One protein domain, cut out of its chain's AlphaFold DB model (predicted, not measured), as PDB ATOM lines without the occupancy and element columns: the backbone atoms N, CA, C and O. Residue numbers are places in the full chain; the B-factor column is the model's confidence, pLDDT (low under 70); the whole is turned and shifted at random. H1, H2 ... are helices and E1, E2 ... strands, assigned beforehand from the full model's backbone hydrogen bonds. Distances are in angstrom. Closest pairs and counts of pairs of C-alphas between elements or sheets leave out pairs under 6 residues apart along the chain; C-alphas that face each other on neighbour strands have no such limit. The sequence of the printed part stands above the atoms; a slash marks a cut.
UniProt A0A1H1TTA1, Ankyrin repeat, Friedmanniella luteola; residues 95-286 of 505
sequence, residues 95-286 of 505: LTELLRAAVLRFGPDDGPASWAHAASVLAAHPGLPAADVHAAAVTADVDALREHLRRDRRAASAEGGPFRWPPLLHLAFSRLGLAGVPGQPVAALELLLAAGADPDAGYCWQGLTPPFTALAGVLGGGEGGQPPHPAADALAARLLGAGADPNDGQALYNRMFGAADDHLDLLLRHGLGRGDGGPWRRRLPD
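Overview. This is residues 95 to 286 of the 505 residues of the protein "Ankyrin repeat" of Friedmanniella luteola (UniProt A0A1H1TTA1). The chain is wound in stacked helical pairs, giving two rows of helices: H1, H4, H7, H10 and H12 make one row, and H5, H9, H11 and H13, running back the opposite way, make the other. H2 folds back along H1 at one end of the stack, H12 and H13 stand at the other end, and short helices and loops join the rows. The printed part has 192 residues, with fourteen named helices and one strand in the order H1 to H9, E1, H10 to H14; the class is mostly helix. It is compact, with a radius of gyration of the C-alphas of 15.6 A and spans of 46 by 35 by 29 A.

Arrangement. The longest helix, H2, residues 112 to 124, forms a hairpin with H1, residues 95 to 102, at a shallow tilt of 33 degrees, only just short of steep; their closest C-alphas, Leu 98 and Ala 118, are 4.8 A apart. H2 touches H8, residues 176 to 179, with C-alphas 116 and 179 closest at 5.3 A. H1 touches H4, residues 133 to 138, the same way at 20 degrees, with C-alphas 99 and 135 closest at 6.7 A. H4 touches H7, residues 167 to 173, at C-alphas 138 and 171, 4.5 A. H7 touches H10, residues 214 to 219, at C-alphas 173 and 217, 4.5 A. H10 touches H12, residues 249 to 255, at C-alphas 216 and 251, 4.2 A. H5, residues 142 to 151, touches H9, residues 185 to 195, the same way at 11 degrees, with C-alphas 142 and 188 closest at 5.2 A. H9 touches H11, residues 232 to 241, at C-alphas 186 and 235, 6.0 A. H12 and H13, residues 262 to 270, only just touch, with 3 pairs of C-alphas within 8 A. H3, residues 128 to 131, touches H5; H6, residues 153 to 157, touches H9; H14, residues 278 to 283, touches no helix. Residues 202 to 203 of E1, residues 202 to 205, pair antiparallel with residues 212 to 213. Every O i to N i+4 pair is within hydrogen-bond range except in H6, 0 of 1, where 2 of 2 O i to N i+3 pairs are; H3 and H8 are too short for an i+4 pair.

Along the chain. H1 begins at C-alpha 95, (66.400, -35.597, 33.958), and H14 ends at C-alpha 283, (42.698, -18.614, 46.704). H2 is 18.5 A long, H9 15.3 A and H5 14.3 A.

Size, cuts and confidence. The C-alphas farthest apart, Ala 124 and Arg 274, are 47.7 A apart. The printed part has no cut. The H10 to H11 link is long. No printed residue is under 70.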
ATOM      1  N   LEU A  95      67.672 -35.796  33.264       95.44
ATOM      2  CA  LEU A  95      66.400 -35.597  33.958       95.44
ATOM      3  C   LEU A  95      65.687 -34.318  33.490       95.44
ATOM      4  O   LEU A  95      64.514 -34.361  33.136       95.44
ATOM      5  N   THR A  96      66.385 -33.182  33.472       94.38
ATOM      6  CA  THR A  96      65.819 -31.904  33.020       94.38
ATOM      7  C   THR A  96      65.387 -31.959  31.556       94.38
ATOM      8  O   THR A  96      64.321 -31.444  31.221       94.38
ATOM      9  N   GLU A  97      66.184 -32.588  30.691       94.31
ATOM     10  CA  GLU A  97      65.854 -32.746  29.271       94.31
ATOM     11  C   GLU A  97      64.606 -33.608  29.074       94.31
ATOM     12  O   GLU A  97      63.680 -33.176  28.385       94.31
ATOM     13  N   LEU A  98      64.529 -34.758  29.759       96.88
ATOM     14  CA  LEU A  98      63.345 -35.616  29.764       96.88
ATOM     15  C   LEU A  98      62.104 -34.833  30.201       96.88
ATOM     16  O   LEU A  98      61.127 -34.780  29.458       96.88
ATOM     17  N   LEU A  99      62.140 -34.201  31.379       95.81
ATOM     18  CA  LEU A  99      60.975 -33.506  31.935       95.81
ATOM     19  C   LEU A  99      60.528 -32.332  31.059       95.81
ATOM     20  O   LEU A  99      59.331 -32.083  30.960       95.81
ATOM     21  N   ARG A 100      61.457 -31.624  30.403       94.19
ATOM     22  CA  ARG A 100      61.118 -30.480  29.545       94.19
ATOM     23  C   ARG A 100      60.530 -30.898  28.205       94.19
ATOM     24  O   ARG A 100      59.596 -30.261  27.726       94.19
ATOM     25  N   ALA A 101      61.100 -31.934  27.601       95.44
ATOM     26  CA  ALA A 101      60.716 -32.380  26.272       95.44
ATOM     27  C   ALA A 101      59.468 -33.279  26.291       95.44
ATOM     28  O   ALA A 101      58.758 -33.360  25.295       95.44
ATOM     29  N   ALA A 102      59.179 -33.939  27.416       97.12
ATOM     30  CA  ALA A 102      58.062 -34.872  27.555       97.12
ATOM     31  C   ALA A 102      56.688 -34.213  27.734       97.12
ATOM     32  O   ALA A 102      55.680 -34.868  27.470       97.12
ATOM     33  N   VAL A 103      56.626 -32.975  28.224       97.19
ATOM     34  CA  VAL A 103      55.374 -32.328  28.645       97.19
ATOM     35  C   VAL A 103      54.947 -31.223  27.687       97.19
ATOM     36  O   VAL A 103      55.785 -30.631  27.008       97.19
ATOM     37  N   LEU A 104      53.653 -30.902  27.673       96.31
ATOM     38  CA  LEU A 104      53.191 -29.637  27.115       96.31
ATOM     39  C   LEU A 104      53.710 -28.478  27.959       96.31
ATOM     40  O   LEU A 104      53.533 -28.442  29.178       96.31
ATOM     41  N   ARG A 105      54.299 -27.498  27.289       93.75
ATOM     42  CA  ARG A 105      54.642 -26.205  27.876       93.75
ATOM     43  C   ARG A 105      53.827 -25.074  27.276       93.75
ATOM     44  O   ARG A 105      54.100 -23.951  27.644       93.75
ATOM     45  N   PHE A 106      52.898 -25.368  26.366       92.00
ATOM     46  CA  PHE A 106      52.186 -24.456  25.462       92.00
ATOM     47  C   PHE A 106      53.125 -23.474  24.745       92.00
ATOM     48  O   PHE A 106      52.801 -22.307  24.534       92.00
ATOM     49  N   GLY A 107      54.318 -23.962  24.398       89.62
ATOM     50  CA  GLY A 107      55.325 -23.239  23.627       89.62
ATOM     51  C   GLY A 107      55.265 -23.576  22.134       89.62
ATOM     52  O   GLY A 107      54.607 -24.541  21.741       89.62
ATOM     53  N   PRO A 108      55.981 -22.817  21.286       86.69
ATOM     54  CA  PRO A 108      56.054 -23.080  19.846       86.69
ATOM     55  C   PRO A 108      56.778 -24.392  19.500       86.69
ATOM     56  O   PRO A 108      56.696 -24.868  18.373       86.69
ATOM     57  N   ASP A 109      57.512 -24.962  20.454       87.81
ATOM     58  CA  ASP A 109      58.281 -26.197  20.334       87.81
ATOM     59  C   ASP A 109      57.538 -27.439  20.865       87.81
ATOM     60  O   ASP A 109      58.085 -28.544  20.830       87.81
ATOM     61  N   ASP A 110      56.288 -27.293  21.316       92.25
ATOM     62  CA  ASP A 110      55.436 -28.433  21.647       92.25
ATOM     63  C   ASP A 110      55.024 -29.181  20.376       92.25
ATOM     64  O   ASP A 110      54.214 -28.711  19.577       92.25
ATOM     65  N   GLY A 111      55.554 -30.388  20.199       94.44
ATOM     66  CA  GLY A 111      55.208 -31.226  19.062       94.44
ATOM     67  C   GLY A 111      55.985 -32.540  19.005       94.44
ATOM     68  O   GLY A 111      56.814 -32.819  19.879       94.44
ATOM     69  N   PRO A 112      55.761 -33.343  17.945       96.06
ATOM     70  CA  PRO A 112      56.309 -34.696  17.824       96.06
ATOM     71  C   PRO A 112      57.831 -34.779  17.975       96.06
ATOM     72  O   PRO A 112      58.333 -35.720  18.585       96.06
ATOM     73  N   ALA A 113      58.570 -33.786  17.470       96.50
ATOM     74  CA  ALA A 113      60.029 -33.745  17.580       96.50
ATOM     75  C   ALA A 113      60.508 -33.651  19.041       96.50
ATOM     76  O   ALA A 113      61.462 -34.329  19.420       96.50
ATOM     77  N   SER A 114      59.823 -32.855  19.868       95.31
ATOM     78  CA  SER A 114      60.140 -32.713  21.293       95.31
ATOM     79  C   SER A 114      59.879 -34.021  22.044       95.31
ATOM     80  O   SER A 114      60.758 -34.537  22.734       95.31
ATOM     81  N   TRP A 115      58.719 -34.647  21.830       97.00
ATOM     82  CA  TRP A 115      58.374 -35.897  22.520       97.00
ATOM     83  C   TRP A 115      59.252 -37.075  22.074       97.00
ATOM     84  O   TRP A 115      59.629 -37.907  22.899       97.00
ATOM     85  N   ALA A 116      59.643 -37.123  20.795       97.88
ATOM     86  CA  ALA A 116      60.611 -38.098  20.292       97.88
ATOM     87  C   ALA A 116      61.999 -37.910  20.927       97.88
ATOM     88  O   ALA A 116      62.657 -38.889  21.287       97.88
ATOM     89  N   HIS A 117      62.435 -36.663  21.129       97.19
ATOM     90  CA  HIS A 117      63.665 -36.380  21.862       97.19
ATOM     91  C   HIS A 117      63.577 -36.863  23.318       97.19
ATOM     92  O   HIS A 117      64.484 -37.549  23.786       97.19
ATOM     93  N   ALA A 118      62.462 -36.607  24.005       97.44
ATOM     94  CA  ALA A 118      62.236 -37.108  25.361       97.44
ATOM     95  C   ALA A 118      62.315 -38.647  25.441       97.44
ATOM     96  O   ALA A 118      62.960 -39.192  26.339       97.44
ATOM     97  N   ALA A 119      61.729 -39.349  24.465       98.25
ATOM     98  CA  ALA A 119      61.828 -40.804  24.350       98.25
ATOM     99  C   ALA A 119      63.282 -41.279  24.161       98.25
ATOM    100  O   ALA A 119      63.703 -42.245  24.797       98.25
ATOM    101  N   SER A 120      64.075 -40.571  23.349       98.31
ATOM    102  CA  SER A 120      65.505 -40.861  23.168       98.31
ATOM    103  C   SER A 120      66.311 -40.674  24.456       98.31
ATOM    104  O   SER A 120      67.189 -41.487  24.743       98.31
ATOM    105  N   VAL A 121      66.030 -39.625  25.238       98.00
ATOM    106  CA  VAL A 121      66.699 -39.390  26.529       98.00
ATOM    107  C   VAL A 121      66.368 -40.514  27.511       98.00
ATOM    108  O   VAL A 121      67.268 -41.045  28.163       98.00
ATOM    109  N   LEU A 122      65.101 -40.933  27.578       98.25
ATOM    110  CA  LEU A 122      64.683 -42.049  28.428       98.25
ATOM    111  C   LEU A 122      65.348 -43.371  28.015       98.25
ATOM    112  O   LEU A 122      65.800 -44.116  28.879       98.25
ATOM    113  N   ALA A 123      65.459 -43.645  26.713       98.00
ATOM    114  CA  ALA A 123      66.128 -44.843  26.205       98.00
ATOM    115  C   ALA A 123      67.627 -44.875  26.558       98.00
ATOM    116  O   ALA A 123      68.159 -45.931  26.892       98.00
ATOM    117  N   ALA A 124      68.299 -43.720  26.527       98.19
ATOM    118  CA  ALA A 124      69.697 -43.594  26.940       98.19
ATOM    119  C   ALA A 124      69.883 -43.678  28.468       98.19
ATOM    120  O   ALA A 124      70.941 -44.090  28.946       98.19
ATOM    121  N   HIS A 125      68.858 -43.304  29.241       98.06
ATOM    122  CA  HIS A 125      68.905 -43.226  30.701       98.06
ATOM    123  C   HIS A 125      67.687 -43.903  31.364       98.06
ATOM    124  O   HIS A 125      66.910 -43.246  32.064       98.06
ATOM    125  N   PRO A 126      67.529 -45.235  31.230       97.81
ATOM    126  CA  PRO A 126      66.333 -45.948  31.695       97.81
ATOM    127  C   PRO A 126      66.169 -45.961  33.224       97.81
ATOM    128  O   PRO A 126      65.093 -46.259  33.725       97.81
ATOM    129  N   GLY A 127      67.217 -45.626  33.986       98.31
ATOM    130  CA  GLY A 127      67.165 -45.531  35.450       98.31
ATOM    131  C   GLY A 127      66.518 -44.251  35.992       98.31
ATOM    132  O   GLY A 127      66.340 -44.145  37.205       98.31
ATOM    133  N   LEU A 128      66.175 -43.278  35.137       98.31
ATOM    134  CA  LEU A 128      65.616 -41.990  35.572       98.31
ATOM    135  C   LEU A 128      64.316 -42.130  36.388       98.31
ATOM    136  O   LEU A 128      64.267 -41.537  37.465       98.31
ATOM    137  N   PRO A 129      63.303 -42.928  35.978       98.50
ATOM    138  CA  PRO A 129      62.096 -43.136  36.784       98.50
ATOM    139  C   PRO A 129      62.392 -43.673  38.189       98.50
ATOM    140  O   PRO A 129      61.866 -43.173  39.181       98.50
ATOM    141  N   ALA A 130      63.296 -44.647  38.309       98.44
ATOM    142  CA  ALA A 130      63.670 -45.215  39.604       98.44
ATOM    143  C   ALA A 130      64.414 -44.213  40.508       98.44
ATOM    144  O   ALA A 130      64.345 -44.323  41.733       98.44
ATOM    145  N   ALA A 131      65.120 -43.244  39.918       97.75
ATOM    146  CA  ALA A 131      65.907 -42.247  40.636       97.75
ATOM    147  C   ALA A 131      65.101 -41.002  41.050       97.75
ATOM    148  O   ALA A 131      65.432 -40.397  42.068       97.75
ATOM    149  N   ASP A 132      64.059 -40.623  40.302       98.25
ATOM    150  CA  ASP A 132      63.303 -39.386  40.534       98.25
ATOM    151  C   ASP A 132      61.785 -39.568  40.350       98.25
ATOM    152  O   ASP A 132      61.312 -40.097  39.343       98.25
ATOM    153  N   VAL A 133      61.001 -39.086  41.319       98.56
ATOM    154  CA  VAL A 133      59.534 -39.233  41.334       98.56
ATOM    155  C   VAL A 133      58.832 -38.478  40.193       98.56
ATOM    156  O   VAL A 133      57.788 -38.922  39.716       98.56
ATOM    157  N   HIS A 134      59.398 -37.372  39.703       98.62
ATOM    158  CA  HIS A 134      58.846 -36.608  38.581       98.62
ATOM    159  C   HIS A 134      59.114 -37.332  37.262       98.62
ATOM    160  O   HIS A 134      58.239 -37.361  36.397       98.62
ATOM    161  N   ALA A 135      60.284 -37.971  37.125       98.56
ATOM    162  CA  ALA A 135      60.564 -38.859  35.997       98.56
ATOM    163  C   ALA A 135      59.634 -40.081  36.003       98.56
ATOM    164  O   ALA A 135      59.103 -40.451  34.957       98.56
ATOM    165  N   ALA A 136      59.373 -40.670  37.174       98.75
ATOM    166  CA  ALA A 136      58.406 -41.756  37.310       98.75
ATOM    167  C   ALA A 136      56.984 -41.315  36.921       98.75
ATOM    168  O   ALA A 136      56.276 -42.032  36.217       98.75
ATOM    169  N   ALA A 137      56.579 -40.101  37.306       98.75
ATOM    170  CA  ALA A 137      55.274 -39.560  36.945       98.75
ATOM    171  C   ALA A 137      55.143 -39.215  35.456       98.75
ATOM    172  O   ALA A 137      54.153 -39.606  34.844       98.75
ATOM    173  N   VAL A 138      56.126 -38.537  34.850       98.69
ATOM    174  CA  VAL A 138      56.045 -38.143  33.429       98.69
ATOM    175  C   VAL A 138      55.995 -39.357  32.497       98.69
ATOM    176  O   VAL A 138      55.345 -39.312  31.452       98.69
ATOM    177  N   THR A 139      56.664 -40.446  32.884       98.56
ATOM    178  CA  THR A 139      56.692 -41.723  32.151       98.56
ATOM    179  C   THR A 139      55.526 -42.646  32.508       98.56
ATOM    180  O   THR A 139      55.327 -43.660  31.847       98.56
ATOM    181  N   ALA A 140      54.738 -42.296  33.530       98.69
ATOM    182  CA  ALA A 140      53.720 -43.159  34.118       98.69
ATOM    183  C   ALA A 140      54.252 -44.560  34.496       98.69
ATOM    184  O   ALA A 140      53.565 -45.571  34.299       98.69
ATOM    185  N   ASP A 141      55.471 -44.611  35.045       98.69
ATOM    186  CA  ASP A 141      56.087 -45.815  35.603       98.69
ATOM    187  C   ASP A 141      55.507 -46.095  36.997       98.69
ATOM    188  O   ASP A 141      55.877 -45.496  38.012       98.69
ATOM    189  N   VAL A 142      54.543 -47.011  37.026       98.69
ATOM    190  CA  VAL A 142      53.785 -47.387  38.224       98.69
ATOM    191  C   VAL A 142      54.666 -48.031  39.289       98.69
ATOM    192  O   VAL A 142      54.425 -47.819  40.478       98.69
ATOM    193  N   ASP A 143      55.677 -48.807  38.900       98.56
ATOM    194  CA  ASP A 143      56.514 -49.528  39.857       98.56
ATOM    195  C   ASP A 143      57.510 -48.579  40.524       98.56
ATOM    196  O   ASP A 143      57.634 -48.583  41.754       98.56
ATOM    197  N   ALA A 144      58.129 -47.690  39.742       98.62
ATOM    198  CA  ALA A 144      58.968 -46.627  40.277       98.62
ATOM    199  C   ALA A 144      58.168 -45.677  41.185       98.62
ATOM    200  O   ALA A 144      58.595 -45.395  42.307       98.62
ATOM    201  N   LEU A 145      56.978 -45.235  40.753       98.69
ATOM    202  CA  LEU A 145      56.097 -44.398  41.576       98.69
ATOM    203  C   LEU A 145      55.728 -45.085  42.889       98.69
ATOM    204  O   LEU A 145      55.835 -44.472  43.951       98.69
ATOM    205  N   ARG A 146      55.323 -46.359  42.843       98.75
ATOM    206  CA  ARG A 146      54.957 -47.112  44.047       98.75
ATOM    207  C   ARG A 146      56.110 -47.150  45.042       98.75
ATOM    208  O   ARG A 146      55.880 -46.958  46.235       98.75
ATOM    209  N   GLU A 147      57.334 -47.364  44.574       98.56
ATOM    210  CA  GLU A 147      58.500 -47.423  45.450       98.56
ATOM    211  C   GLU A 147      58.868 -46.053  46.042       98.56
ATOM    212  O   GLU A 147      59.125 -45.966  47.247       98.56
ATOM    213  N   HIS A 148      58.832 -44.975  45.250       98.69
ATOM    214  CA  HIS A 148      59.033 -43.610  45.761       98.69
ATOM    215  C   HIS A 148      58.014 -43.265  46.850       98.69
ATOM    216  O   HIS A 148      58.393 -42.844  47.942       98.69
ATOM    217  N   LEU A 149      56.729 -43.527  46.598       98.56
ATOM    218  CA  LEU A 149      55.635 -43.203  47.518       98.56
ATOM    219  C   LEU A 149      55.600 -44.105  48.759       98.56
ATOM    220  O   LEU A 149      55.114 -43.691  49.814       98.56
ATOM    221  N   ARG A 150      56.128 -45.332  48.661       98.12
ATOM    222  CA  ARG A 150      56.326 -46.224  49.811       98.12
ATOM    223  C   ARG A 150      57.429 -45.709  50.733       98.12
ATOM    224  O   ARG A 150      57.296 -45.834  51.948       98.12
ATOM    225  N   ARG A 151      58.513 -45.162  50.169       97.62
ATOM    226  CA  ARG A 151      59.625 -44.575  50.937       97.62
ATOM    227  C   ARG A 151      59.238 -43.245  51.569       97.62
ATOM    228  O   ARG A 151      59.517 -43.036  52.745       97.62
ATOM    229  N   ASP A 152      58.584 -42.377  50.804       97.62
ATOM    230  CA  ASP A 152      58.076 -41.099  51.282       97.62
ATOM    231  C   ASP A 152      56.761 -40.733  50.588       97.62
ATOM    232  O   ASP A 152      56.726 -40.329  49.426       97.62
ATOM    233  N   ARG A 153      55.655 -40.803  51.334       97.44
ATOM    234  CA  ARG A 153      54.332 -40.404  50.830       97.44
ATOM    235  C   ARG A 153      54.274 -38.928  50.429       97.44
ATOM    236  O   ARG A 153      53.493 -38.579  49.550       97.44
ATOM    237  N   ARG A 154      55.100 -38.060  51.034       97.62
ATOM    238  CA  ARG A 154      55.146 -36.623  50.704       97.62
ATOM    239  C   ARG A 154      55.693 -36.372  49.303       97.62
ATOM    240  O   ARG A 154      55.438 -35.306  48.750       97.62
ATOM    241  N   ALA A 155      56.364 -37.353  48.696       97.75
ATOM    242  CA  ALA A 155      56.838 -37.252  47.323       97.75
ATOM    243  C   ALA A 155      55.695 -36.979  46.325       97.75
ATOM    244  O   ALA A 155      55.931 -36.313  45.325       97.75
ATOM    245  N   ALA A 156      54.449 -37.385  46.617       97.88
ATOM    246  CA  ALA A 156      53.282 -37.092  45.772       97.88
ATOM    247  C   ALA A 156      52.969 -35.593  45.612       97.88
ATOM    248  O   ALA A 156      52.312 -35.203  44.648       97.88
ATOM    249  N   SER A 157      53.428 -34.755  46.544       97.25
ATOM    250  CA  SER A 157      53.227 -33.299  46.547       97.25
ATOM    251  C   SER A 157      54.545 -32.514  46.551       97.25
ATOM    252  O   SER A 157      54.528 -31.289  46.644       97.25
ATOM    253  N   ALA A 158      55.689 -33.193  46.422       96.56
ATOM    254  CA  ALA A 158      56.993 -32.546  46.356       96.56
ATOM    255  C   ALA A 158      57.134 -31.769  45.042       96.56
ATOM    256  O   ALA A 158      57.021 -32.345  43.967       96.56
ATOM    257  N   GLU A 159      57.388 -30.464  45.117       95.75
ATOM    258  CA  GLU A 159      57.704 -29.678  43.927       95.75
ATOM    259  C   GLU A 159      59.149 -29.921  43.487       95.75
ATOM    260  O   GLU A 159      60.083 -29.800  44.282       95.75
ATOM    261  N   GLY A 160      59.342 -30.184  42.199       92.62
ATOM    262  CA  GLY A 160      60.666 -30.395  41.631       92.62
ATOM    263  C   GLY A 160      60.687 -30.276  40.113       92.62
ATOM    264  O   GLY A 160      59.805 -29.670  39.496       92.62
ATOM    265  N   GLY A 161      61.749 -30.817  39.516       88.69
ATOM    266  CA  GLY A 161      62.013 -30.688  38.085       88.69
ATOM    267  C   GLY A 161      62.304 -29.243  37.639       88.69
ATOM    268  O   GLY A 161      62.409 -28.331  38.466       88.69
ATOM    269  N   PRO A 162      62.421 -29.005  36.320       91.44
ATOM    270  CA  PRO A 162      62.721 -27.679  35.775       91.44
ATOM    271  C   PRO A 162      61.610 -26.647  36.010       91.44
ATOM    272  O   PRO A 162      61.857 -25.451  35.888       91.44
ATOM    273  N   PHE A 163      60.403 -27.093  36.364       92.31
ATOM    274  CA  PHE A 163      59.221 -26.239  36.476       92.31
ATOM    275  C   PHE A 163      58.746 -26.018  37.910       92.31
ATOM    276  O   PHE A 163      57.782 -25.283  38.106       92.31
ATOM    277  N   ARG A 164      59.390 -26.634  38.917       94.62
ATOM    278  CA  ARG A 164      58.892 -26.672  40.308       94.62
ATOM    279  C   ARG A 164      57.421 -27.089  40.348       94.62
ATOM    280  O   ARG A 164      56.556 -26.354  40.831       94.62
ATOM    281  N   TRP A 165      57.155 -28.233  39.738       97.06
ATOM    282  CA  TRP A 165      55.837 -28.843  39.631       97.06
ATOM    283  C   TRP A 165      55.786 -30.098  40.501       97.06
ATOM    284  O   TRP A 165      56.795 -30.801  40.575       97.06
ATOM    285  N   PRO A 166      54.637 -30.428  41.114       98.19
ATOM    286  CA  PRO A 166      54.451 -31.737  41.717       98.19
ATOM    287  C   PRO A 166      54.408 -32.840  40.639       98.19
ATOM    288  O   PRO A 166      54.172 -32.551  39.456       98.19
ATOM    289  N   PRO A 167      54.584 -34.120  41.013       98.75
ATOM    290  CA  PRO A 167      54.544 -35.236  40.067       98.75
ATOM    291  C   PRO A 167      53.245 -35.304  39.256       98.75
ATOM    292  O   PRO A 167      53.285 -35.591  38.061       98.75
ATOM    293  N   LEU A 168      52.100 -34.964  39.861       98.81
ATOM    294  CA  LEU A 168      50.806 -34.983  39.172       98.81
ATOM    295  C   LEU A 168      50.772 -34.079  37.930       98.81
ATOM    296  O   LEU A 168      50.205 -34.475  36.914       98.81
ATOM    297  N   LEU A 169      51.405 -32.901  37.966       98.81
ATOM    298  CA  LEU A 169      51.459 -32.027  36.790       98.81
ATOM    299  C   LEU A 169      52.346 -32.612  35.687       98.81
ATOM    300  O   LEU A 169      51.996 -32.523  34.515       98.81
ATOM    301  N   HIS A 170      53.451 -33.271  36.041       98.62
ATOM    302  CA  HIS A 170      54.286 -33.950  35.050       98.62
ATOM    303  C   HIS A 170      53.531 -35.096  34.364       98.62
ATOM    304  O   HIS A 170      53.625 -35.233  33.148       98.62
ATOM    305  N   LEU A 171      52.737 -35.869  35.113       98.81
ATOM    306  CA  LEU A 171      51.856 -36.892  34.543       98.81
ATOM    307  C   LEU A 171      50.791 -36.267  33.626       98.81
ATOM    308  O   LEU A 171      50.666 -36.657  32.469       98.81
ATOM    309  N   ALA A 172      50.049 -35.273  34.121       98.75
ATOM    310  CA  ALA A 172      48.942 -34.642  33.403       98.75
ATOM    311  C   ALA A 172      49.369 -33.989  32.075       98.75
ATOM    312  O   ALA A 172      48.680 -34.108  31.059       98.75
ATOM    313  N   PHE A 173      50.519 -33.314  32.068       98.56
ATOM    314  CA  PHE A 173      51.023 -32.599  30.896       98.56
ATOM    315  C   PHE A 173      51.863 -33.494  29.974       98.56
ATOM    316  O   PHE A 173      52.219 -33.051  28.885       98.56
ATOM    317  N   SER A 174      52.161 -34.742  30.355       98.44
ATOM    318  CA  SER A 174      52.969 -35.659  29.545       98.44
ATOM    319  C   SER A 174      52.337 -35.945  28.181       98.44
ATOM    320  O   SER A 174      51.122 -36.098  28.034       98.44
ATOM    321  N   ARG A 175      53.182 -36.034  27.158       98.00
ATOM    322  CA  ARG A 175      52.855 -36.473  25.798       98.00
ATOM    323  C   ARG A 175      53.793 -37.583  25.317       98.00
ATOM    324  O   ARG A 175      53.765 -37.938  24.144       98.00
ATOM    325  N   LEU A 176      54.555 -38.205  26.223       96.38
ATOM    326  CA  LEU A 176      55.450 -39.330  25.905       96.38
ATOM    327  C   LEU A 176      54.733 -40.512  25.243       96.38
ATOM    328  O   LEU A 176      55.302 -41.154  24.362       96.38
ATOM    329  N   GLY A 177      53.468 -40.759  25.598       95.69
ATOM    330  CA  GLY A 177      52.661 -41.791  24.943       95.69
ATOM    331  C   GLY A 177      52.458 -41.546  23.440       95.69
ATOM    332  O   GLY A 177      52.362 -42.506  22.682       95.69
ATOM    333  N   LEU A 178      52.474 -40.286  22.979       96.31
ATOM    334  CA  LEU A 178      52.425 -39.952  21.545       96.31
ATOM    335  C   LEU A 178      53.739 -40.277  20.818       96.31
ATOM    336  O   LEU A 178      53.734 -40.454  19.605       96.31
ATOM    337  N   ALA A 179      54.850 -40.388  21.550       96.12
ATOM    338  CA  ALA A 179      56.138 -40.845  21.032       96.12
ATOM    339  C   ALA A 179      56.316 -42.376  21.125       96.12
ATOM    340  O   ALA A 179      57.410 -42.881  20.891       96.12
ATOM    341  N   GLY A 180      55.261 -43.120  21.481       95.44
ATOM    342  CA  GLY A 180      55.290 -44.583  21.572       95.44
ATOM    343  C   GLY A 180      55.947 -45.137  22.839       95.44
ATOM    344  O   GLY A 180      56.170 -46.342  22.923       95.44
ATOM    345  N   VAL A 181      56.248 -44.292  23.834       95.69
ATOM    346  CA  VAL A 181      56.761 -44.757  25.129       95.69
ATOM    347  C   VAL A 181      55.607 -45.378  25.927       95.69
ATOM    348  O   VAL A 181      54.622 -44.683  26.198       95.69
ATOM    349  N   PRO A 182      55.690 -46.668  26.309       93.69
ATOM    350  CA  PRO A 182      54.643 -47.311  27.086       93.69
ATOM    351  C   PRO A 182      54.616 -46.752  28.512       93.69
ATOM    352  O   PRO A 182      55.655 -46.514  29.119       93.69
ATOM    353  N   GLY A 183      53.415 -46.592  29.058       96.25
ATOM    354  CA  GLY A 183      53.193 -46.136  30.426       96.25
ATOM    355  C   GLY A 183      51.781 -46.484  30.880       96.25
ATOM    356  O   GLY A 183      50.918 -46.813  30.063       96.25
ATOM    357  N   GLN A 184      51.528 -46.420  32.186       98.50
ATOM    358  CA  GLN A 184      50.229 -46.755  32.777       98.50
ATOM    359  C   GLN A 184      49.617 -45.521  33.468       98.50
ATOM    360  O   GLN A 184      49.524 -45.479  34.697       98.50
ATOM    361  N   PRO A 185      49.199 -44.492  32.701       98.50
ATOM    362  CA  PRO A 185      48.879 -43.170  33.243       98.50
ATOM    363  C   PRO A 185      47.733 -43.184  34.255       98.50
ATOM    364  O   PRO A 185      47.804 -42.491  35.265       98.50
ATOM    365  N   VAL A 186      46.705 -44.009  34.037       98.69
ATOM    366  CA  VAL A 186      45.579 -44.124  34.975       98.69
ATOM    367  C   VAL A 186      46.042 -44.718  36.308       98.69
ATOM    368  O   VAL A 186      45.762 -44.150  37.353       98.69
ATOM    369  N   ALA A 187      46.809 -45.811  36.298       98.81
ATOM    370  CA  ALA A 187      47.320 -46.411  37.532       98.81
ATOM    371  C   ALA A 187      48.329 -45.499  38.256       98.81
ATOM    372  O   ALA A 187      48.331 -45.437  39.484       98.81
ATOM    373  N   ALA A 188      49.153 -44.760  37.507       98.88
ATOM    374  CA  ALA A 188      50.050 -43.745  38.056       98.88
ATOM    375  C   ALA A 188      49.273 -42.619  38.761       98.88
ATOM    376  O   ALA A 188      49.630 -42.236  39.876       98.88
ATOM    377  N   LEU A 189      48.183 -42.136  38.150       98.88
ATOM    378  CA  LEU A 189      47.289 -41.147  38.750       98.88
ATOM    379  C   LEU A 189      46.691 -41.661  40.066       98.88
ATOM    380  O   LEU A 189      46.784 -40.974  41.080       98.88
ATOM    381  N   GLU A 190      46.138 -42.877  40.072       98.75
ATOM    382  CA  GLU A 190      45.546 -43.474  41.278       98.75
ATOM    383  C   GLU A 190      46.564 -43.591  42.422       98.75
ATOM    384  O   GLU A 190      46.243 -43.288  43.571       98.75
ATOM    385  N   LEU A 191      47.816 -43.970  42.128       98.69
ATOM    386  CA  LEU A 191      48.880 -44.019  43.137       98.69
ATOM    387  C   LEU A 191      49.192 -42.639  43.725       98.69
ATOM    388  O   LEU A 191      49.335 -42.511  44.942       98.69
ATOM    389  N   LEU A 192      49.295 -41.613  42.877       98.81
ATOM    390  CA  LEU A 192      49.568 -40.244  43.314       98.81
ATOM    391  C   LEU A 192      48.424 -39.701  44.181       98.81
ATOM    392  O   LEU A 192      48.679 -39.172  45.265       98.81
ATOM    393  N   LEU A 193      47.173 -39.886  43.756       98.75
ATOM    394  CA  LEU A 193      45.991 -39.473  44.517       98.75
ATOM    395  C   LEU A 193      45.893 -40.223  45.853       98.75
ATOM    396  O   LEU A 193      45.730 -39.597  46.900       98.75
ATOM    397  N   ALA A 194      46.101 -41.545  45.862       98.38
ATOM    398  CA  ALA A 194      46.114 -42.349  47.087       98.38
ATOM    399  C   ALA A 194      47.246 -41.960  48.059       98.38
ATOM    400  O   ALA A 194      47.152 -42.191  49.271       98.38
ATOM    401  N   ALA A 195      48.328 -41.367  47.550       98.44
ATOM    402  CA  ALA A 195      49.409 -40.803  48.350       98.44
ATOM    403  C   ALA A 195      49.139 -39.364  48.834       98.44
ATOM    404  O   ALA A 195      49.861 -38.889  49.712       98.44
ATOM    405  N   GLY A 196      48.070 -38.716  48.359       98.12
ATOM    406  CA  GLY A 196      47.647 -37.376  48.771       98.12
ATOM    407  C   GLY A 196      48.047 -36.257  47.809       98.12
ATOM    408  O   GLY A 196      48.185 -35.116  48.250       98.12
ATOM    409  N   ALA A 197      48.274 -36.552  46.526       98.56
ATOM    410  CA  ALA A 197      48.388 -35.508  45.509       98.56
ATOM    411  C   ALA A 197      47.091 -34.680  45.440       98.56
ATOM    412  O   ALA A 197      45.996 -35.240  45.468       98.56
ATOM    413  N   ASP A 198      47.225 -33.355  45.347       98.44
ATOM    414  CA  ASP A 198      46.096 -32.430  45.185       98.44
ATOM    415  C   ASP A 198      45.518 -32.579  43.763       98.44
ATOM    416  O   ASP A 198      46.237 -32.262  42.813       98.44
ATOM    417  N   PRO A 199      44.267 -33.047  43.571       98.38
ATOM    418  CA  PRO A 199      43.673 -33.177  42.239       98.38
ATOM    419  C   PRO A 199      43.524 -31.822  41.522       98.38
ATOM    420  O   PRO A 199      43.503 -31.789  40.293       98.38
ATOM    421  N   ASP A 200      43.512 -30.713  42.271       98.12
ATOM    422  CA  ASP A 200      43.497 -29.337  41.763       98.12
ATOM    423  C   ASP A 200      44.904 -28.716  41.681       98.12
ATOM    424  O   ASP A 200      45.049 -27.488  41.594       98.12
ATOM    425  N   ALA A 201      45.969 -29.530  41.717       98.25
ATOM    426  CA  ALA A 201      47.332 -29.050  41.508       98.25
ATOM    427  C   ALA A 201      47.412 -28.206  40.227       98.25
ATOM    428  O   ALA A 201      46.832 -28.549  39.197       98.25
ATOM    429  N   GLY A 202      48.150 -27.097  40.284       97.44
ATOM    430  CA  GLY A 202      48.254 -26.162  39.170       97.44
ATOM    431  C   GLY A 202      49.169 -24.981  39.457       97.44
ATOM    432  O   GLY A 202      49.711 -24.846  40.555       97.44
ATOM    433  N   TYR A 203      49.339 -24.117  38.462       96.94
ATOM    434  CA  TYR A 203      50.199 -22.938  38.536       96.94
ATOM    435  C   TYR A 203      49.630 -21.756  37.744       96.94
ATOM    436  O   TYR A 203      48.868 -21.925  36.799       96.94
ATOM    437  N   CYS A 204      50.029 -20.536  38.104       95.44
ATOM    438  CA  CYS A 204      49.724 -19.334  37.324       95.44
ATOM    439  C   CYS A 204      50.854 -19.096  36.317       95.44
ATOM    440  O   CYS A 204      51.989 -18.817  36.718       95.44
ATOM    441  N   TRP A 205      50.581 -19.206  35.020       92.12
ATOM    442  CA  TRP A 205      51.596 -18.964  33.994       92.12
ATOM    443  C   TRP A 205      52.018 -17.497  34.014       92.12
ATOM    444  O   TRP A 205      51.204 -16.628  33.735       92.12
ATOM    445  N   GLN A 206      53.274 -17.193  34.353       89.25
ATOM    446  CA  GLN A 206      53.765 -15.808  34.485       89.25
ATOM    447  C   GLN A 206      52.879 -14.936  35.400       89.25
ATOM    448  O   GLN A 206      52.788 -13.721  35.241       89.25
ATOM    449  N   GLY A 207      52.212 -15.555  36.376       87.44
ATOM    450  CA  GLY A 207      51.271 -14.876  37.264       87.44
ATOM    451  C   GLY A 207      49.918 -14.523  36.631       87.44
ATOM    452  O   GLY A 207      49.136 -13.808  37.255       87.44
ATOM    453  N   LEU A 208      49.629 -15.021  35.428       88.88
ATOM    454  CA  LEU A 208      48.337 -14.886  34.765       88.88
ATOM    455  C   LEU A 208      47.312 -15.870  35.333       88.88
ATOM    456  O   LEU A 208      47.652 -16.918  35.888       88.88
ATOM    457  N   THR A 209      46.044 -15.498  35.180       90.12
ATOM    458  CA  THR A 209      44.875 -16.295  35.563       90.12
ATOM    459  C   THR A 209      43.934 -16.434  34.363       90.12
ATOM    460  O   THR A 209      43.843 -15.485  33.574       90.12
ATOM    461  N   PRO A 210      43.191 -17.548  34.233       92.25
ATOM    462  CA  PRO A 210      43.087 -18.685  35.163       92.25
ATOM    463  C   PRO A 210      44.375 -19.536  35.271       92.25
ATOM    464  O   PRO A 210      45.272 -19.405  34.443       92.25
ATOM    465  N   PRO A 211      44.531 -20.343  36.338       95.44
ATOM    466  CA  PRO A 211      45.700 -21.202  36.515       95.44
ATOM    467  C   PRO A 211      45.664 -22.414  35.576       95.44
ATOM    468  O   PRO A 211      44.607 -22.981  35.319       95.44
ATOM    469  N   PHE A 212      46.836 -22.868  35.142       97.50
ATOM    470  CA  PHE A 212      47.028 -24.142  34.455       97.50
ATOM    471  C   PHE A 212      47.018 -25.274  35.485       97.50
ATOM    472  O   PHE A 212      47.970 -25.428  36.254       97.50
ATOM    473  N   THR A 213      45.935 -26.043  35.521       98.25
ATOM    474  CA  THR A 213      45.732 -27.164  36.450       98.25
ATOM    475  C   THR A 213      46.137 -28.506  35.831       98.25
ATOM    476  O   THR A 213      46.380 -28.613  34.625       98.25
ATOM    477  N   ALA A 214      46.140 -29.565  36.644       98.62
ATOM    478  CA  ALA A 214      46.234 -30.941  36.168       98.62
ATOM    479  C   ALA A 214      45.150 -31.260  35.119       98.62
ATOM    480  O   ALA A 214      45.455 -31.851  34.084       98.62
ATOM    481  N   LEU A 215      43.908 -30.819  35.336       98.50
ATOM    482  CA  LEU A 215      42.806 -31.062  34.405       98.50
ATOM    483  C   LEU A 215      43.019 -30.341  33.063       98.50
ATOM    484  O   LEU A 215      42.845 -30.953  32.007       98.50
ATOM    485  N   ALA A 216      43.497 -29.093  33.083       98.12
ATOM    486  CA  ALA A 216      43.870 -28.356  31.874       98.12
ATOM    487  C   ALA A 216      45.011 -29.042  31.097       98.12
ATOM    488  O   ALA A 216      44.963 -29.127  29.870       98.12
ATOM    489  N   GLY A 217      46.011 -29.585  31.799       98.12
ATOM    490  CA  GLY A 217      47.098 -30.357  31.186       98.12
ATOM    491  C   GLY A 217      46.629 -31.650  30.518       98.12
ATOM    492  O   GLY A 217      47.055 -31.968  29.402       98.12
ATOM    493  N   VAL A 218      45.710 -32.368  31.172       98.56
ATOM    494  CA  VAL A 218      45.105 -33.599  30.647       98.56
ATOM    495  C   VAL A 218      44.283 -33.316  29.389       98.56
ATOM    496  O   VAL A 218      44.449 -34.009  28.384       98.56
ATOM    497  N   LEU A 219      43.424 -32.294  29.422       97.88
ATOM    498  CA  LEU A 219      42.519 -31.968  28.315       97.88
ATOM    499  C   LEU A 219      43.228 -31.284  27.135       97.88
ATOM    500  O   LEU A 219      42.751 -31.378  26.005       97.88
ATOM    501  N   GLY A 220      44.376 -30.635  27.357       95.50
ATOM    502  CA  GLY A 220      45.138 -29.969  26.296       95.50
ATOM    503  C   GLY A 220      44.344 -28.850  25.610       95.50
ATOM    504  O   GLY A 220      43.559 -28.151  26.251       95.50
ATOM    505  N   GLY A 221      44.543 -28.673  24.304       93.81
ATOM    506  CA  GLY A 221      44.013 -27.556  23.521       93.81
ATOM    507  C   GLY A 221      44.936 -26.340  23.568       93.81
ATOM    508  O   GLY A 221      46.146 -26.487  23.660       93.81
ATOM    509  N   GLY A 222      44.362 -25.141  23.524       90.56
ATOM    510  CA  GLY A 222      45.090 -23.875  23.501       90.56
ATOM    511  C   GLY A 222      45.128 -23.265  22.105       90.56
ATOM    512  O   GLY A 222      44.673 -23.862  21.129       90.56
ATOM    513  N   GLU A 223      45.684 -22.061  22.009       87.88
ATOM    514  CA  GLU A 223      45.765 -21.295  20.756       87.88
ATOM    515  C   GLU A 223      46.611 -22.000  19.686       87.88
ATOM    516  O   GLU A 223      46.346 -21.864  18.496       87.88
ATOM    517  N   GLY A 224      47.594 -22.803  20.108       88.38
ATOM    518  CA  GLY A 224      48.419 -23.624  19.219       88.38
ATOM    519  C   GLY A 224      47.831 -25.001  18.904       88.38
ATOM    520  O   GLY A 224      48.486 -25.790  18.229       88.38
ATOM    521  N   GLY A 225      46.631 -25.325  19.404       90.94
ATOM    522  CA  GLY A 225      45.987 -26.617  19.166       90.94
ATOM    523  C   GLY A 225      46.750 -27.807  19.754       90.94
ATOM    524  O   GLY A 225      46.739 -28.887  19.162       90.94
ATOM    525  N   GLN A 226      47.427 -27.633  20.897       93.19
ATOM    526  CA  GLN A 226      48.197 -28.708  21.522       93.19
ATOM    527  C   GLN A 226      47.290 -29.919  21.819       93.19
ATOM    528  O   GLN A 226      46.170 -29.751  22.312       93.19
ATOM    529  N   PRO A 227      47.731 -31.158  21.543       95.00
ATOM    530  CA  PRO A 227      46.855 -32.315  21.670       95.00
ATOM    531  C   PRO A 227      46.504 -32.605  23.137       95.00
ATOM    532  O   PRO A 227      47.301 -32.298  24.035       95.00
ATOM    533  N   PRO A 228      45.352 -33.242  23.409       96.62
ATOM    534  CA  PRO A 228      45.047 -33.793  24.728       96.62
ATOM    535  C   PRO A 228      46.045 -34.897  25.120       96.62
ATOM    536  O   PRO A 228      46.808 -35.403  24.293       96.62
ATOM    537  N   HIS A 229      46.048 -35.288  26.396       98.00
ATOM    538  CA  HIS A 229      46.796 -36.458  26.850       98.00
ATOM    539  C   HIS A 229      46.273 -37.718  26.124       98.00
ATOM    540  O   HIS A 229      45.059 -37.854  25.969       98.00
ATOM    541  N   PRO A 230      47.116 -38.705  25.753       96.06
ATOM    542  CA  PRO A 230      46.670 -39.953  25.099       96.06
ATOM    543  C   PRO A 230      45.599 -40.766  25.848       96.06
ATOM    544  O   PRO A 230      44.989 -41.668  25.293       96.06
ATOM    545  N   ALA A 231      45.397 -40.456  27.127       97.50
ATOM    546  CA  ALA A 231      44.437 -41.084  28.032       97.50
ATOM    547  C   ALA A 231      43.505 -40.032  28.663       97.50
ATOM    548  O   ALA A 231      43.126 -40.170  29.826       97.50
ATOM    549  N   ALA A 232      43.214 -38.948  27.934       97.62
ATOM    550  CA  ALA A 232      42.536 -37.771  28.468       97.62
ATOM    551  C   ALA A 232      41.194 -38.095  29.125       97.62
ATOM    552  O   ALA A 232      41.008 -37.734  30.282       97.62
ATOM    553  N   ASP A 233      40.322 -38.847  28.451       96.69
ATOM    554  CA  ASP A 233      38.996 -39.197  28.977       96.69
ATOM    555  C   ASP A 233      39.090 -39.911  30.330       96.69
ATOM    556  O   ASP A 233      38.420 -39.543  31.296       96.69
ATOM    557  N   ALA A 234      39.973 -40.910  30.421       98.00
ATOM    558  CA  ALA A 234      40.158 -41.686  31.638       98.00
ATOM    559  C   ALA A 234      40.776 -40.840  32.760       98.00
ATOM    560  O   ALA A 234      40.284 -40.868  33.884       98.00
ATOM    561  N   LEU A 235      41.830 -40.069  32.472       98.75
ATOM    562  CA  LEU A 235      42.487 -39.231  33.477       98.75
ATOM    563  C   LEU A 235      41.572 -38.113  33.982       98.75
ATOM    564  O   LEU A 235      41.494 -37.898  35.190       98.75
ATOM    565  N   ALA A 236      40.855 -37.435  33.086       98.62
ATOM    566  CA  ALA A 236      39.943 -36.358  33.446       98.62
ATOM    567  C   ALA A 236      38.790 -36.886  34.311       98.62
ATOM    568  O   ALA A 236      38.518 -36.325  35.372       98.62
ATOM    569  N   ALA A 237      38.177 -38.015  33.935       98.25
ATOM    570  CA  ALA A 237      37.127 -38.644  34.736       98.25
ATOM    571  C   ALA A 237      37.617 -39.065  36.135       98.25
ATOM    572  O   ALA A 237      36.888 -38.903  37.116       98.25
ATOM    573  N   ARG A 238      38.849 -39.583  36.257       98.50
ATOM    574  CA  ARG A 238      39.436 -39.944  37.561       98.50
ATOM    575  C   ARG A 238      39.771 -38.729  38.416       98.50
ATOM    576  O   ARG A 238      39.450 -38.744  39.598       98.50
ATOM    577  N   LEU A 239      40.342 -37.672  37.836       98.75
ATOM    578  CA  LEU A 239      40.596 -36.414  38.544       98.75
ATOM    579  C   LEU A 239      39.299 -35.814  39.094       98.75
ATOM    580  O   LEU A 239      39.215 -35.518  40.283       98.75
ATOM    581  N   LEU A 240      38.265 -35.710  38.254       98.56
ATOM    582  CA  LEU A 240      36.952 -35.204  38.656       98.56
ATOM    583  C   LEU A 240      36.298 -36.105  39.718       98.56
ATOM    584  O   LEU A 240      35.746 -35.611  40.698       98.56
ATOM    585  N   GLY A 241      36.404 -37.430  39.575       97.94
ATOM    586  CA  GLY A 241      35.934 -38.391  40.581       97.94
ATOM    587  C   GLY A 241      36.688 -38.312  41.915       97.94
ATOM    588  O   GLY A 241      36.114 -38.618  42.958       97.94
ATOM    589  N   ALA A 242      37.945 -37.868  41.891       97.75
ATOM    590  CA  ALA A 242      38.771 -37.622  43.070       97.75
ATOM    591  C   ALA A 242      38.580 -36.219  43.676       97.75
ATOM    592  O   ALA A 242      39.209 -35.904  44.686       97.75
ATOM    593  N   GLY A 243      37.703 -35.394  43.095       97.06
ATOM    594  CA  GLY A 243      37.333 -34.083  43.624       97.06
ATOM    595  C   GLY A 243      38.019 -32.888  42.965       97.06
ATOM    596  O   GLY A 243      37.912 -31.802  43.527       97.06
ATOM    597  N   ALA A 244      38.682 -33.057  41.811       98.31
ATOM    598  CA  ALA A 244      39.091 -31.912  40.993       98.31
ATOM    599  C   ALA A 244      37.868 -31.044  40.655       98.31
ATOM    600  O   ALA A 244      36.799 -31.570  40.324       98.31
ATOM    601  N   ASP A 245      38.023 -29.726  40.718       98.25
ATOM    602  CA  ASP A 245      36.944 -28.789  40.437       98.25
ATOM    603  C   ASP A 245      36.608 -28.770  38.932       98.25
ATOM    604  O   ASP A 245      37.476 -28.473  38.108       98.25
ATOM    605  N   PRO A 246      35.348 -29.032  38.532       98.06
ATOM    606  CA  PRO A 246      34.935 -28.932  37.132       98.06
ATOM    607  C   PRO A 246      34.938 -27.490  36.595       98.06
ATOM    608  O   PRO A 246      34.855 -27.302  35.381       98.06
ATOM    609  N   ASN A 247      35.015 -26.463  37.452       97.88
ATOM    610  CA  ASN A 247      35.075 -25.050  37.053       97.88
ATOM    611  C   ASN A 247      36.482 -24.622  36.601       97.88
ATOM    612  O   ASN A 247      37.023 -23.597  37.021       97.88
ATOM    613  N   ASP A 248      37.077 -25.408  35.709       97.50
ATOM    614  CA  ASP A 248      38.442 -25.203  35.250       97.50
ATOM    615  C   ASP A 248      38.523 -24.155  34.135       97.50
ATOM    616  O   ASP A 248      38.334 -24.437  32.947       97.50
ATOM    617  N   GLY A 249      38.810 -22.911  34.520       95.75
ATOM    618  CA  GLY A 249      38.866 -21.793  33.581       95.75
ATOM    619  C   GLY A 249      39.905 -21.961  32.467       95.75
ATOM    620  O   GLY A 249      39.652 -21.527  31.343       95.75
ATOM    621  N   GLN A 250      41.051 -22.595  32.738       96.19
ATOM    622  CA  GLN A 250      42.100 -22.751  31.727       96.19
ATOM    623  C   GLN A 250      41.767 -23.873  30.743       96.19
ATOM    624  O   GLN A 250      41.973 -23.699  29.544       96.19
ATOM    625  N   ALA A 251      41.213 -24.994  31.209       96.81
ATOM    626  CA  ALA A 251      40.724 -26.055  30.337       96.81
ATOM    627  C   ALA A 251      39.615 -25.539  29.409       96.81
ATOM    628  O   ALA A 251      39.657 -25.776  28.201       96.81
ATOM    629  N   LEU A 252      38.663 -24.776  29.956       97.06
ATOM    630  CA  LEU A 252      37.591 -24.147  29.186       97.06
ATOM    631  C   LEU A 252      38.133 -23.167  28.144       97.06
ATOM    632  O   LEU A 252      37.709 -23.214  26.992       97.06
ATOM    633  N   TYR A 253      39.093 -22.314  28.511       95.25
ATOM    634  CA  TYR A 253      39.751 -21.417  27.561       95.25
ATOM    635  C   TYR A 253      40.464 -22.199  26.453       95.25
ATOM    636  O   TYR A 253      40.234 -21.963  25.272       95.25
ATOM    637  N   ASN A 254      41.285 -23.184  26.816       95.38
ATOM    638  CA  ASN A 254      42.068 -23.956  25.857       95.38
ATOM    639  C   ASN A 254      41.192 -24.701  24.843       95.38
ATOM    640  O   ASN A 254      41.559 -24.844  23.675       95.38
ATOM    641  N   ARG A 255      40.042 -25.207  25.285       95.19
ATOM    642  CA  ARG A 255      39.174 -26.052  24.467       95.19
ATOM    643  C   ARG A 255      38.088 -25.272  23.729       95.19
ATOM    644  O   ARG A 255      37.532 -25.793  22.761       95.19
ATOM    645  N   MET A 256      37.840 -24.005  24.082       92.88
ATOM    646  CA  MET A 256      36.778 -23.229  23.441       92.88
ATOM    647  C   MET A 256      37.046 -22.933  21.964       92.88
ATOM    648  O   MET A 256      36.090 -22.676  21.245       92.88
ATOM    649  N   PHE A 257      38.289 -22.984  21.477       90.25
ATOM    650  CA  PHE A 257      38.620 -22.656  20.084       90.25
ATOM    651  C   PHE A 257      38.219 -23.749  19.080       90.25
ATOM    652  O   PHE A 257      37.810 -23.429  17.966       90.25
ATOM    653  N   GLY A 258      38.241 -25.026  19.468       89.31
ATOM    654  CA  GLY A 258      37.862 -26.150  18.598       89.31
ATOM    655  C   GLY A 258      36.361 -26.447  18.622       89.31
ATOM    656  O   GLY A 258      35.686 -26.101  19.589       89.31
ATOM    657  N   ALA A 259      35.830 -27.087  17.576       89.44
ATOM    658  CA  ALA A 259      34.402 -27.423  17.469       89.44
ATOM    659  C   ALA A 259      33.944 -28.554  18.413       89.44
ATOM    660  O   ALA A 259      32.748 -28.710  18.628       89.44
ATOM    661  N   ALA A 260      34.875 -29.342  18.958       91.06
ATOM    662  CA  ALA A 260      34.560 -30.442  19.863       91.06
ATOM    663  C   ALA A 260      34.056 -29.937  21.227       91.06
ATOM    664  O   ALA A 260      34.649 -29.030  21.815       91.06
ATOM    665  N   ASP A 261      33.006 -30.583  21.739       95.06
ATOM    666  CA  ASP A 261      32.344 -30.260  23.013       95.06
ATOM    667  C   ASP A 261      32.458 -31.389  24.058       95.06
ATOM    668  O   ASP A 261      31.829 -31.341  25.110       95.06
ATOM    669  N   ASP A 262      33.308 -32.383  23.794       93.69
ATOM    670  CA  ASP A 262      33.637 -33.517  24.671       93.69
ATOM    671  C   ASP A 262      34.013 -33.105  26.106       93.69
ATOM    672  O   ASP A 262      33.462 -33.603  27.088       93.69
ATOM    673  N   HIS A 263      34.927 -32.146  26.226       95.44
ATOM    674  CA  HIS A 263      35.360 -31.564  27.489       95.44
ATOM    675  C   HIS A 263      34.209 -30.847  28.201       95.44
ATOM    676  O   HIS A 263      34.090 -30.936  29.418       95.44
ATOM    677  N   LEU A 264      33.357 -30.140  27.456       97.00
ATOM    678  CA  LEU A 264      32.275 -29.353  28.025       97.00
ATOM    679  C   LEU A 264      31.186 -30.273  28.586       97.00
ATOM    680  O   LEU A 264      30.769 -30.075  29.723       97.00
ATOM    681  N   ASP A 265      30.803 -31.318  27.849       96.06
ATOM    682  CA  ASP A 265      29.897 -32.368  28.331       96.06
ATOM    683  C   ASP A 265      30.426 -33.028  29.614       96.06
ATOM    684  O   ASP A 265      29.708 -33.122  30.615       96.06
ATOM    685  N   LEU A 266      31.703 -33.431  29.619       96.94
ATOM    686  CA  LEU A 266      32.340 -34.030  30.790       96.94
ATOM    687  C   LEU A 266      32.266 -33.095  32.007       96.94
ATOM    688  O   LEU A 266      31.799 -33.499  33.072       96.94
ATOM    689  N   LEU A 267      32.698 -31.843  31.860       98.25
ATOM    690  CA  LEU A 267      32.730 -30.882  32.964       98.25
ATOM    691  C   LEU A 267      31.315 -30.538  33.459       98.25
ATOM    692  O   LEU A 267      31.091 -30.461  34.669       98.25
ATOM    693  N   LEU A 268      30.333 -30.400  32.560       97.50
ATOM    694  CA  LEU A 268      28.928 -30.167  32.915       97.50
ATOM    695  C   LEU A 268      28.340 -31.323  33.730       97.50
ATOM    696  O   LEU A 268      27.685 -31.076  34.747       97.50
ATOM    697  N   ARG A 269      28.622 -32.580  33.356       95.31
ATOM    698  CA  ARG A 269      28.202 -33.767  34.129       95.31
ATOM    699  C   ARG A 269      28.792 -33.808  35.538       95.31
ATOM    700  O   ARG A 269      28.169 -34.372  36.435       95.31
ATOM    701  N   HIS A 270      29.951 -33.186  35.742       96.69
ATOM    702  CA  HIS A 270      30.612 -33.095  37.042       96.69
ATOM    703  C   HIS A 270      30.305 -31.807  37.822       96.69
ATOM    704  O   HIS A 270      30.728 -31.691  38.969       96.69
ATOM    705  N   GLY A 271      29.513 -30.881  37.269       96.31
ATOM    706  CA  GLY A 271      29.027 -29.699  37.987       96.31
ATOM    707  C   GLY A 271      29.659 -28.367  37.582       96.31
ATOM    708  O   GLY A 271      29.588 -27.417  38.364       96.31
ATOM    709  N   LEU A 272      30.237 -28.261  36.381       97.69
ATOM    710  CA  LEU A 272      30.635 -26.973  35.805       97.69
ATOM    711  C   LEU A 272      29.488 -25.956  35.890       97.69
ATOM    712  O   LEU A 272      28.334 -26.263  35.585       97.69
ATOM    713  N   GLY A 273      29.817 -24.734  36.301       96.00
ATOM    714  CA  GLY A 273      28.857 -23.652  36.481       96.00
ATOM    715  C   GLY A 273      28.195 -23.613  37.854       96.00
ATOM    716  O   GLY A 273      27.395 -22.716  38.115       96.00
ATOM    717  N   ARG A 274      28.523 -24.558  38.743       94.12
ATOM    718  CA  ARG A 274      27.931 -24.691  40.081       94.12
ATOM    719  C   ARG A 274      28.989 -24.558  41.177       94.12
ATOM    720  O   ARG A 274      30.189 -24.628  40.927       94.12
ATOM    721  N   GLY A 275      28.525 -24.404  42.417       93.81
ATOM    722  CA  GLY A 275      29.384 -24.332  43.601       93.81
ATOM    723  C   GLY A 275      30.061 -22.972  43.794       93.81
ATOM    724  O   GLY A 275      29.596 -21.951  43.293       93.81
ATOM    725  N   ASP A 276      31.151 -22.955  44.563       92.75
ATOM    726  CA  ASP A 276      31.898 -21.740  44.917       92.75
ATOM    727  C   ASP A 276      33.061 -21.418  43.956       92.75
ATOM    728  O   ASP A 276      33.739 -20.402  44.146       92.75
ATOM    729  N   GLY A 277      33.262 -22.249  42.922       90.94
ATOM    730  CA  GLY A 277      34.380 -22.198  41.966       90.94
ATOM    731  C   GLY A 277      35.692 -22.789  42.488       90.94
ATOM    732  O   GLY A 277      36.765 -22.428  42.006       90.94
ATOM    733  N   GLY A 278      35.616 -23.620  43.532       94.19
ATOM    734  CA  GLY A 278      36.709 -24.493  43.938       94.19
ATOM    735  C   GLY A 278      37.917 -23.793  44.564       94.19
ATOM    736  O   GLY A 278      37.877 -22.616  44.952       94.19
ATOM    737  N   PRO A 279      39.018 -24.537  44.767       95.44
ATOM    738  CA  PRO A 279      40.144 -24.066  45.567       95.44
ATOM    739  C   PRO A 279      40.859 -22.875  44.937       95.44
ATOM    740  O   PRO A 279      41.262 -21.965  45.664       95.44
ATOM    741  N   TRP A 280      40.990 -22.837  43.611       95.94
ATOM    742  CA  TRP A 280      41.633 -21.718  42.930       95.94
ATOM    743  C   TRP A 280      40.832 -20.434  43.060       95.94
ATOM    744  O   TRP A 280      41.429 -19.397  43.350       95.94
ATOM    745  N   ARG A 281      39.498 -20.499  42.992       95.06
ATOM    746  CA  ARG A 281      38.673 -19.323  43.256       95.06
ATOM    747  C   ARG A 281      38.682 -18.891  44.708       95.06
ATOM    748  O   ARG A 281      38.703 -17.697  44.975       95.06
ATOM    749  N   ARG A 282      38.750 -19.815  45.669       95.12
ATOM    750  CA  ARG A 282      38.941 -19.447  47.086       95.12
ATOM    751  C   ARG A 282      40.290 -18.766  47.333       95.12
ATOM    752  O   ARG A 282      40.368 -17.841  48.142       95.12
ATOM    753  N   ARG A 283      41.346 -19.198  46.634       94.50
ATOM    754  CA  ARG A 283      42.698 -18.614  46.704       94.50
ATOM    755  C   ARG A 283      42.776 -17.257  45.988       94.50
ATOM    756  O   ARG A 283      43.423 -16.345  46.501       94.50
ATOM    757  N   LEU A 284      42.108 -17.121  44.840       93.81
ATOM    758  CA  LEU A 284      42.181 -15.969  43.931       93.81
ATOM    759  C   LEU A 284      40.801 -15.380  43.544       93.81
ATOM    760  O   LEU A 284      40.515 -15.198  42.359       93.81
ATOM    761  N   PRO A 285      39.929 -15.045  44.512       91.75
ATOM    762  CA  PRO A 285      38.531 -14.657  44.260       91.75
ATOM    763  C   PRO A 285      38.318 -13.399  43.409       91.75
ATOM    764  O   PRO A 285      37.246 -13.252  42.837       91.75
ATOM    765  N   ASP A 286      39.297 -12.489  43.340       90.06
ATOM    766  CA  ASP A 286      39.191 -11.268  42.519       90.06
ATOM    767  C   ASP A 286      39.815 -11.445  41.122       90.06
ATOM    768  O   ASP A 286      39.744 -10.547  40.289       90.06
TER     769      ASP A 286